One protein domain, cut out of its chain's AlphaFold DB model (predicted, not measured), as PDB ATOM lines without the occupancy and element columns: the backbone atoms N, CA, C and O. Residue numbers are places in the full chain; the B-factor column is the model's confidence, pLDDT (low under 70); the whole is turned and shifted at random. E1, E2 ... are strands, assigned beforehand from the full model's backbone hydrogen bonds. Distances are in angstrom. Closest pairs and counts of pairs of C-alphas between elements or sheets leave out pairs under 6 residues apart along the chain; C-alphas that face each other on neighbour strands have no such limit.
ATOM      1  N   ASN A 577     140.240 151.053 153.627       61.16
ATOM      2  CA  ASN A 577     140.728 151.254 152.261       61.16
ATOM      3  C   ASN A 577     139.560 151.694 151.342       61.16
ATOM      4  O   ASN A 577     138.610 150.941 151.149       61.16
ATOM      5  N   THR A 578     139.615 152.902 150.770       64.69
ATOM      6  CA  THR A 578     138.561 153.491 149.908       64.69
ATOM      7  C   THR A 578     138.905 153.543 148.424       64.69
ATOM      8  O   THR A 578     138.142 154.089 147.630       64.69
ATOM      9  N   GLY A 579     140.041 152.979 148.023       59.62
ATOM     10  CA  GLY A 579     140.453 152.869 146.625       59.62
ATOM     11  C   GLY A 579     141.029 151.493 146.317       59.62
ATOM     12  O   GLY A 579     141.289 150.721 147.233       59.62
ATOM     13  N   SER A 580     141.221 151.199 145.026       55.22
ATOM     14  CA  SER A 580     141.758 149.939 144.494       55.22
ATOM     15  C   SER A 580     143.065 149.536 145.186       55.22
ATOM     16  O   SER A 580     144.147 149.957 144.781       55.22
ATOM     17  N   SER A 581     142.948 148.738 146.241       60.31
ATOM     18  CA  SER A 581     144.066 148.186 146.985       60.31
ATOM     19  C   SER A 581     144.687 147.054 146.175       60.31
ATOM     20  O   SER A 581     144.017 146.053 145.904       60.31
ATOM     21  N   SER A 582     145.955 147.187 145.788       70.69
ATOM     22  CA  SER A 582     146.741 146.027 145.367       70.69
ATOM     23  C   SER A 582     147.282 145.362 146.628       70.69
ATOM     24  O   SER A 582     148.114 145.929 147.337       70.69
ATOM     25  N   CYS A 583     146.768 144.173 146.927       76.81
ATOM     26  CA  CYS A 583     147.339 143.302 147.943       76.81
ATOM     27  C   CYS A 583     148.134 142.194 147.260       76.81
ATOM     28  O   CYS A 583     147.731 141.669 146.217       76.81
ATOM     29  N   THR A 584     149.255 141.829 147.863       81.50
ATOM     30  CA  THR A 584     149.984 140.608 147.513       81.50
ATOM     31  C   THR A 584     149.188 139.363 147.935       81.50
ATOM     32  O   THR A 584     148.192 139.449 148.663       81.50
ATOM     33  N   SER A 585     149.586 138.190 147.431       84.19
ATOM     34  CA  SER A 585     149.033 136.919 147.923       84.19
ATOM     35  C   SER A 585     149.395 136.730 149.397       84.19
ATOM     36  O   SER A 585     150.431 137.221 149.833       84.19
ATOM     37  N   TRP A 586     148.560 136.016 150.155       82.44
ATOM     38  CA  TRP A 586     148.891 135.643 151.530       82.44
ATOM     39  C   TRP A 586     150.185 134.828 151.554       82.44
ATOM     40  O   TRP A 586     150.312 133.836 150.836       82.44
ATOM     41  N   VAL A 587     151.133 135.266 152.374       80.31
ATOM     42  CA  VAL A 587     152.406 134.594 152.613       80.31
ATOM     43  C   VAL A 587     152.375 134.026 154.025       80.31
ATOM     44  O   VAL A 587     151.963 134.699 154.970       80.31
ATOM     45  N   PHE A 588     152.792 132.772 154.162       81.31
ATOM     46  CA  PHE A 588     152.948 132.119 155.456       81.31
ATOM     47  C   PHE A 588     153.978 132.865 156.314       81.31
ATOM     48  O   PHE A 588     155.081 133.127 155.833       81.31
ATOM     49  N   SER A 589     153.631 133.189 157.565       74.69
ATOM     50  CA  SER A 589     154.553 133.857 158.491       74.69
ATOM     51  C   SER A 589     155.077 132.918 159.578       74.69
ATOM     52  O   SER A 589     156.291 132.778 159.704       74.69
ATOM     53  N   ASN A 590     154.206 132.267 160.358       78.00
ATOM     54  CA  ASN A 590     154.600 131.249 161.343       78.00
ATOM     55  C   ASN A 590     153.411 130.359 161.767       78.00
ATOM     56  O   ASN A 590     152.268 130.598 161.374       78.00
ATOM     57  N   ASN A 591     153.698 129.353 162.598       83.62
ATOM     58  CA  ASN A 591     152.716 128.536 163.308       83.62
ATOM     59  C   ASN A 591     153.024 128.528 164.809       83.62
ATOM     60  O   ASN A 591     154.190 128.586 165.205       83.62
ATOM     61  N   THR A 592     151.991 128.369 165.630       83.94
ATOM     62  CA  THR A 592     152.146 127.882 167.012       83.94
ATOM     63  C   THR A 592     152.314 126.360 167.035       83.94
ATOM     64  O   THR A 592     152.053 125.667 166.047       83.94
ATOM     65  N   VAL A 593     152.794 125.834 168.163       80.25
ATOM     66  CA  VAL A 593     152.952 124.388 168.379       80.25
ATOM     67  C   VAL A 593     151.571 123.733 168.502       80.25
ATOM     68  O   VAL A 593     150.646 124.329 169.050       80.25
ATOM     69  N   TRP A 594     151.427 122.507 167.997       84.06
ATOM     70  CA  TRP A 594     150.217 121.706 168.180       84.06
ATOM     71  C   TRP A 594     149.949 121.437 169.665       84.06
ATOM     72  O   TRP A 594     150.845 121.016 170.393       84.06
ATOM     73  N   THR A 595     148.708 121.654 170.104       83.94
ATOM     74  CA  THR A 595     148.282 121.428 171.493       83.94
ATOM     75  C   THR A 595     147.003 120.578 171.553       83.94
ATOM     76  O   THR A 595     146.079 120.854 170.780       83.94
ATOM     77  N   PRO A 596     146.928 119.555 172.434       85.88
ATOM     78  CA  PRO A 596     148.018 119.028 173.269       85.88
ATOM     79  C   PRO A 596     149.096 118.318 172.424       85.88
ATOM     80  O   PRO A 596     148.869 118.001 171.255       85.88
ATOM     81  N   SER A 597     150.294 118.110 172.980       81.38
ATOM     82  CA  SER A 597     151.390 117.464 172.244       81.38
ATOM     83  C   SER A 597     151.125 115.966 172.092       81.38
ATOM     84  O   SER A 597     150.827 115.294 173.071       81.38
ATOM     85  N   ALA A 598     151.270 115.418 170.882       80.19
ATOM     86  CA  ALA A 598     151.079 113.984 170.636       80.19
ATOM     87  C   ALA A 598     152.118 113.121 171.376       80.19
ATOM     88  O   ALA A 598     151.851 111.964 171.682       80.19
ATOM     89  N   ALA A 599     153.260 113.717 171.725       75.00
ATOM     90  CA  ALA A 599     154.317 113.135 172.547       75.00
ATOM     91  C   ALA A 599     153.852 112.650 173.933       75.00
ATOM     92  O   ALA A 599     154.531 111.839 174.556       75.00
ATOM     93  N   GLU A 600     152.737 113.179 174.440       81.25
ATOM     94  CA  GLU A 600     152.213 112.857 175.773       81.25
ATOM     95  C   GLU A 600     151.280 111.638 175.775       81.25
ATOM     96  O   GLU A 600     150.851 111.206 176.843       81.25
ATOM     97  N   TYR A 601     150.978 111.081 174.600       82.94
ATOM     98  CA  TYR A 601     149.982 110.027 174.413       82.94
ATOM     99  C   TYR A 601     150.604 108.788 173.761       82.94
ATOM    100  O   TYR A 601     151.540 108.894 172.959       82.94
ATOM    101  N   GLU A 602     150.058 107.616 174.082       80.56
ATOM    102  CA  GLU A 602     150.497 106.331 173.524       80.56
ATOM    103  C   GLU A 602     150.094 106.177 172.049       80.56
ATOM    104  O   GLU A 602     149.091 106.735 171.602       80.56
ATOM    105  N   ARG A 603     150.833 105.369 171.273       75.50
ATOM    106  CA  ARG A 603     150.594 105.192 169.818       75.50
ATOM    107  C   ARG A 603     149.195 104.713 169.442       75.50
ATOM    108  O   ARG A 603     148.762 104.887 168.306       75.50
ATOM    109  N   THR A 604     148.494 104.076 170.369       74.81
ATOM    110  CA  THR A 604     147.133 103.571 170.166       74.81
ATOM    111  C   THR A 604     146.062 104.637 170.392       74.81
ATOM    112  O   THR A 604     144.903 104.424 170.033       74.81
ATOM    113  N   GLU A 605     146.424 105.790 170.954       78.94
ATOM    114  CA  GLU A 605     145.489 106.841 171.336       78.94
ATOM    115  C   GLU A 605     145.387 107.905 170.246       78.94
ATOM    116  O   GLU A 605     146.387 108.438 169.772       78.94
ATOM    117  N   SER A 606     144.165 108.252 169.839       83.44
ATOM    118  CA  SER A 606     143.940 109.377 168.930       83.44
ATOM    119  C   SER A 606     143.962 110.701 169.698       83.44
ATOM    120  O   SER A 606     143.164 110.904 170.613       83.44
ATOM    121  N   VAL A 607     144.807 111.631 169.269       84.81
ATOM    122  CA  VAL A 607     144.992 112.961 169.848       84.81
ATOM    123  C   VAL A 607     144.426 114.016 168.900       84.81
ATOM    124  O   VAL A 607     144.912 114.206 167.782       84.81
ATOM    125  N   SER A 608     143.400 114.737 169.353       89.88
ATOM    126  CA  SER A 608     142.875 115.910 168.648       89.88
ATOM    127  C   SER A 608     143.730 117.126 168.987       89.88
ATOM    128  O   SER A 608     143.680 117.615 170.112       89.88
ATOM    129  N   GLN A 609     144.490 117.628 168.016       86.69
ATOM    130  CA  GLN A 609     145.387 118.765 168.191       86.69
ATOM    131  C   GLN A 609     144.861 120.015 167.482       86.69
ATOM    132  O   GLN A 609     144.287 119.938 166.393       86.69
ATOM    133  N   THR A 610     145.144 121.183 168.059       90.44
ATOM    134  CA  THR A 610     144.911 122.489 167.427       90.44
ATOM    135  C   THR A 610     146.171 123.348 167.417       90.44
ATOM    136  O   THR A 610     146.988 123.255 168.337       90.44
ATOM    137  N   ARG A 611     146.326 124.185 166.387       89.12
ATOM    138  CA  ARG A 611     147.332 125.255 166.339       89.12
ATOM    139  C   ARG A 611     146.797 126.480 165.607       89.12
ATOM    140  O   ARG A 611     145.950 126.364 164.725       89.12
ATOM    141  N   ASP A 612     147.378 127.627 165.904       88.62
ATOM    142  CA  ASP A 612     147.195 128.867 165.157       88.62
ATOM    143  C   ASP A 612     148.258 129.005 164.062       88.62
ATOM    144  O   ASP A 612     149.463 128.981 164.344       88.62
ATOM    145  N   LYS A 613     147.795 129.182 162.821       86.88
ATOM    146  CA  LYS A 613     148.590 129.528 161.643       86.88
ATOM    147  C   LYS A 613     148.468 131.014 161.345       86.88
ATOM    148  O   LYS A 613     147.363 131.540 161.204       86.88
ATOM    149  N   PHE A 614     149.607 131.674 161.184       83.62
ATOM    150  CA  PHE A 614     149.683 133.099 160.902       83.62
ATOM    151  C   PHE A 614     150.082 133.313 159.444       83.62
ATOM    152  O   PHE A 614     151.032 132.712 158.928       83.62
ATOM    153  N   GLU A 615     149.330 134.172 158.767       86.19
ATOM    154  CA  GLU A 615     149.613 134.582 157.397       86.19
ATOM    155  C   GLU A 615     149.601 136.103 157.315       86.19
ATOM    156  O   GLU A 615     148.766 136.772 157.931       86.19
ATOM    157  N   THR A 616     150.518 136.647 156.520       82.06
ATOM    158  CA  THR A 616     150.645 138.084 156.286       82.06
ATOM    159  C   THR A 616     150.558 138.403 154.805       82.06
ATOM    160  O   THR A 616     150.969 137.602 153.964       82.06
ATOM    161  N   ARG A 617     150.062 139.590 154.467       80.94
ATOM    162  CA  ARG A 617     150.168 140.150 153.117       80.94
ATOM    163  C   ARG A 617     150.438 141.643 153.189       80.94
ATOM    164  O   ARG A 617     149.993 142.313 154.117       80.94
ATOM    165  N   GLU A 618     151.128 142.164 152.188       82.00
ATOM    166  CA  GLU A 618     151.300 143.605 152.027       82.00
ATOM    167  C   GLU A 618     150.202 144.173 151.135       82.00
ATOM    168  O   GLU A 618     149.948 143.651 150.039       82.00
ATOM    169  N   CYS A 619     149.592 145.261 151.590       74.06
ATOM    170  CA  CYS A 619     148.606 146.030 150.849       74.06
ATOM    171  C   CYS A 619     149.066 147.490 150.708       74.06
ATOM    172  O   CYS A 619     149.743 148.056 151.570       74.06
ATOM    173  N   SER A 620     148.692 148.125 149.597       77.31
ATOM    174  CA  SER A 620     148.890 149.565 149.388       77.31
ATOM    175  C   SER A 620     147.623 150.202 148.826       77.31
ATOM    176  O   SER A 620     146.951 149.599 147.985       77.31
ATOM    177  N   GLY A 621     147.271 151.399 149.305       75.12
ATOM    178  CA  GLY A 621     146.042 152.068 148.883       75.12
ATOM    179  C   GLY A 621     145.675 153.327 149.669       75.12
ATOM    180  O   GLY A 621     146.304 153.694 150.663       75.12
ATOM    181  N   GLN A 622     144.633 154.004 149.182       75.75
ATOM    182  CA  GLN A 622     144.021 155.149 149.848       75.75
ATOM    183  C   GLN A 622     143.119 154.658 150.985       75.75
ATOM    184  O   GLN A 622     142.239 153.833 150.756       75.75
ATOM    185  N   GLN A 623     143.319 155.196 152.182       71.06
ATOM    186  CA  GLN A 623     142.569 154.895 153.394       71.06
ATOM    187  C   GLN A 623     141.722 156.092 153.811       71.06
ATOM    188  O   GLN A 623     142.167 157.233 153.709       71.06
ATOM    189  N   HIS A 624     140.524 155.824 154.309       76.38
ATOM    190  CA  HIS A 624     139.542 156.770 154.821       76.38
ATOM    191  C   HIS A 624     139.204 156.408 156.255       76.38
ATOM    192  O   HIS A 624     138.931 155.249 156.552       76.38
ATOM    193  N   ARG A 625     139.186 157.393 157.142       76.94
ATOM    194  CA  ARG A 625     138.680 157.241 158.502       76.94
ATOM    195  C   ARG A 625     137.223 157.697 158.532       76.94
ATOM    196  O   ARG A 625     136.984 158.903 158.482       76.94
ATOM    197  N   PRO A 626     136.231 156.797 158.642       65.25
ATOM    198  CA  PRO A 626     134.825 157.178 158.521       65.25
ATOM    199  C   PRO A 626     134.355 158.085 159.663       65.25
ATOM    200  O   PRO A 626     133.509 158.947 159.445       65.25
ATOM    201  N   ALA A 627     134.930 157.924 160.862       61.94
ATOM    202  CA  ALA A 627     134.553 158.678 162.058       61.94
ATOM    203  C   ALA A 627     134.954 160.165 162.012       61.94
ATOM    204  O   ALA A 627     134.240 161.010 162.547       61.94
ATOM    205  N   THR A 628     136.078 160.500 161.368       72.19
ATOM    206  CA  THR A 628     136.594 161.883 161.267       72.19
ATOM    207  C   THR A 628     136.570 162.433 159.844       72.19
ATOM    208  O   THR A 628     136.762 163.627 159.637       72.19
ATOM    209  N   ASN A 629     136.272 161.572 158.869       74.62
ATOM    210  CA  ASN A 629     136.286 161.849 157.439       74.62
ATOM    211  C   ASN A 629     137.678 162.201 156.866       74.62
ATOM    212  O   ASN A 629     137.774 162.910 155.864       74.62
ATOM    213  N   ASP A 630     138.750 161.692 157.479       74.44
ATOM    214  CA  ASP A 630     140.136 161.910 157.039       74.44
ATOM    215  C   ASP A 630     140.575 160.904 155.970       74.44
ATOM    216  O   ASP A 630     140.132 159.758 155.976       74.44
ATOM    217  N   TYR A 631     141.495 161.304 155.084       77.69
ATOM    218  CA  TYR A 631     142.078 160.426 154.064       77.69
ATOM    219  C   TYR A 631     143.607 160.404 154.140       77.69
ATOM    220  O   TYR A 631     144.240 161.447 154.305       77.69
ATOM    221  N   ARG A 632     144.209 159.227 153.945       75.69
ATOM    222  CA  ARG A 632     145.667 159.044 153.836       75.69
ATOM    223  C   ARG A 632     146.023 158.029 152.750       75.69
ATOM    224  O   ARG A 632     145.170 157.261 152.323       75.69
ATOM    225  N   TYR A 633     147.273 158.028 152.293       72.31
ATOM    226  CA  TYR A 633     147.792 157.003 151.385       72.31
ATOM    227  C   TYR A 633     148.827 156.171 152.136       72.31
ATOM    228  O   TYR A 633     149.837 156.717 152.582       72.31
ATOM    229  N   ALA A 634     148.557 154.880 152.308       65.06
ATOM    230  CA  ALA A 634     149.444 153.969 153.016       65.06
ATOM    231  C   ALA A 634     150.235 153.126 152.008       65.06
ATOM    232  O   ALA A 634     149.665 152.492 151.112       65.06
ATOM    233  N   THR A 635     151.562 153.150 152.129       67.38
ATOM    234  CA  THR A 635     152.478 152.316 151.343       67.38
ATOM    235  C   THR A 635     152.975 151.168 152.214       67.38
ATOM    236  O   THR A 635     153.611 151.437 153.228       67.38
ATOM    237  N   ALA A 636     152.720 149.925 151.787       67.88
ATOM    238  CA  ALA A 636     153.180 148.692 152.435       67.88
ATOM    239  C   ALA A 636     152.647 148.481 153.867       67.88
ATOM    240  O   ALA A 636     153.412 148.229 154.794       67.88
ATOM    241  N   GLU A 637     151.327 148.563 154.054       72.19
ATOM    242  CA  GLU A 637     150.731 148.095 155.310       72.19
ATOM    243  C   GLU A 637     150.613 146.570 155.305       72.19
ATOM    244  O   GLU A 637     150.122 145.963 154.347       72.19
ATOM    245  N   THR A 638     151.084 145.956 156.389       76.06
ATOM    246  CA  THR A 638     150.991 144.517 156.612       76.06
ATOM    247  C   THR A 638     149.634 144.186 157.218       76.06
ATOM    248  O   THR A 638     149.346 144.543 158.360       76.06
ATOM    249  N   GLU A 639     148.809 143.459 156.474       80.19
ATOM    250  CA  GLU A 639     147.652 142.775 157.041       80.19
ATOM    251  C   GLU A 639     148.092 141.403 157.555       80.19
ATOM    252  O   GLU A 639     148.848 140.697 156.884       80.19
ATOM    253  N   SER A 640     147.602 141.016 158.730       81.56
ATOM    254  CA  SER A 640     147.801 139.682 159.298       81.56
ATOM    255  C   SER A 640     146.455 139.009 159.546       81.56
ATOM    256  O   SER A 640     145.453 139.673 159.826       81.56
ATOM    257  N   ARG A 641     146.421 137.684 159.415       81.38
ATOM    258  CA  ARG A 641     145.289 136.859 159.841       81.38
ATOM    259  C   ARG A 641     145.782 135.635 160.594       81.38
ATOM    260  O   ARG A 641     146.841 135.095 160.271       81.38
ATOM    261  N   THR A 642     144.965 135.187 161.538       87.25
ATOM    262  CA  THR A 642     145.152 133.929 162.257       87.25
ATOM    263  C   THR A 642     144.101 132.935 161.784       87.25
ATOM    264  O   THR A 642     142.911 133.257 161.734       87.25
ATOM    265  N   ILE A 643     144.544 131.742 161.402       86.81
ATOM    266  CA  ILE A 643     143.699 130.617 161.008       86.81
ATOM    267  C   ILE A 643     143.925 129.519 162.040       86.81
ATOM    268  O   ILE A 643     145.058 129.083 162.221       86.81
ATOM    269  N   GLN A 644     142.863 129.065 162.698       89.12
ATOM    270  CA  GLN A 644     142.950 127.905 163.577       89.12
ATOM    271  C   GLN A 644     142.908 126.634 162.721       89.12
ATOM    272  O   GLN A 644     141.942 126.392 161.994       89.12
ATOM    273  N   GLU A 645     143.968 125.839 162.789       90.12
ATOM    274  CA  GLU A 645     144.048 124.518 162.174       90.12
ATOM    275  C   GLU A 645     143.762 123.451 163.234       90.12
ATOM    276  O   GLU A 645     144.105 123.591 164.411       90.12
ATOM    277  N   SER A 646     143.116 122.368 162.818       89.25
ATOM    278  CA  SER A 646     142.830 121.217 163.673       89.25
ATOM    279  C   SER A 646     143.219 119.946 162.933       89.25
ATOM    280  O   SER A 646     142.951 119.829 161.735       89.25
ATOM    281  N   ARG A 647     143.835 118.995 163.638       86.25
ATOM    282  CA  ARG A 647     144.122 117.653 163.118       86.25
ATOM    283  C   ARG A 647     143.830 116.600 164.176       86.25
ATOM    284  O   ARG A 647     143.885 116.887 165.367       86.25
ATOM    285  N   ILE A 648     143.559 115.380 163.732       83.06
ATOM    286  CA  ILE A 648     143.606 114.194 164.588       83.06
ATOM    287  C   ILE A 648     144.863 113.433 164.184       83.06
ATOM    288  O   ILE A 648     145.034 113.119 163.007       83.06
ATOM    289  N   THR A 649     145.743 113.186 165.146       80.44
ATOM    290  CA  THR A 649     146.932 112.335 164.998       80.44
ATOM    291  C   THR A 649     146.847 111.185 165.995       80.44
ATOM    292  O   THR A 649     145.985 111.209 166.868       80.44
ATOM    293  N   TYR A 650     147.714 110.186 165.891       79.00
ATOM    294  CA  TYR A 650     147.922 109.234 166.980       79.00
ATOM    295  C   TYR A 650     149.003 109.739 167.936       79.00
ATOM    296  O   TYR A 650     149.807 110.604 167.563       79.00
ATOM    297  N   GLY A 651     148.983 109.232 169.169       77.38
ATOM    298  CA  GLY A 651     150.033 109.455 170.143       77.38
ATOM    299  C   GLY A 651     151.382 108.998 169.603       77.38
ATOM    300  O   GLY A 651     151.493 108.186 168.687       77.38
TER     301      GLY A 651
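AT A GLANCE: This is residues 577 to 651 of the 843 residues of the protein "TSP C-terminal domain-containing protein" of Chloroflexi bacterium (UniProt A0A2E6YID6). The model is one long, narrow two-stranded ribbon, the hairpin of E2 and E3, which bends over like a hook toward its turn at residues 626 to 629. The short strand E1 lies beside E2 as a third strand partway along the ribbon, and the winding residues 592 to 605 lead from E1 to the ribbon's other end, where E2 begins. The printed part has 75 residues with three named strands, E1, E2, E3 along the chain, and no named helix; the class is all strand. The sheet's order is E1 - E2 - E3, all antiparallel. The whole is extended, with a radius of gyration of the C-alphas of 19.6 A, and its spans of 59 by 25 by 14 A only just make it a rod.

IN THESE COORDINATES: Begin with E2, residues 606 to 625: find C-alpha 606 at (143.940, 109.377, 168.930), from which the strand runs 49.3 A to C-alpha 625. E3, residues 630 to 650, is the longest strand by residues and returns over 54.2 A, from C-alpha 630 at (140.136, 161.910, 157.039) to C-alpha 650 at (147.922, 109.234, 166.980). Look earlier for E1, residues 587 to 591, which begins at C-alpha 587 at (152.406, 134.594, 152.613).

HOW THE PARTS SIT: Start with the hairpin E2 and E3, antiparallel at 170 degrees between their directions. At one end C-alphas 606 and 650 face each other at 4.4 A; at the other, C-alphas 625 and 630 do so at 5.1 A. Between them, N 613 and O 643 are within hydrogen-bond range at 2.8 A, and so are N 623 and O 632 at 2.8 A. Near the turn, E2 bends by 103 degrees at residue 622 and E3 by 80 degrees at residue 633. E1 and E2 also form a hairpin, antiparallel at 140 degrees, and C-alphas 588 and 615 face each other at 4.6 A. Here N 587 and O 616 are within hydrogen-bond range at 2.8 A. E1 and E3 are the edge strands, and E2 is the inner one. Before E1, residues 582 to 583 make a short antiparallel pairing with residues 619 to 620 of E2. The sheet is twisted, its C-alphas lying up to 4.3 A off its best plane.

THE WHOLE: The two C-alphas farthest apart are those of Thr 604 and Asn 629, at 60.6 A. The printed part has no cut. The link from E1 to E2 is long, 14 residues, and that from E2 to E3 is tight, 4 residues. The mean pLDDT of the printed part is 78.4; look for values under 70 at residues 577 to 581, 626 to 627 and 634 to 636.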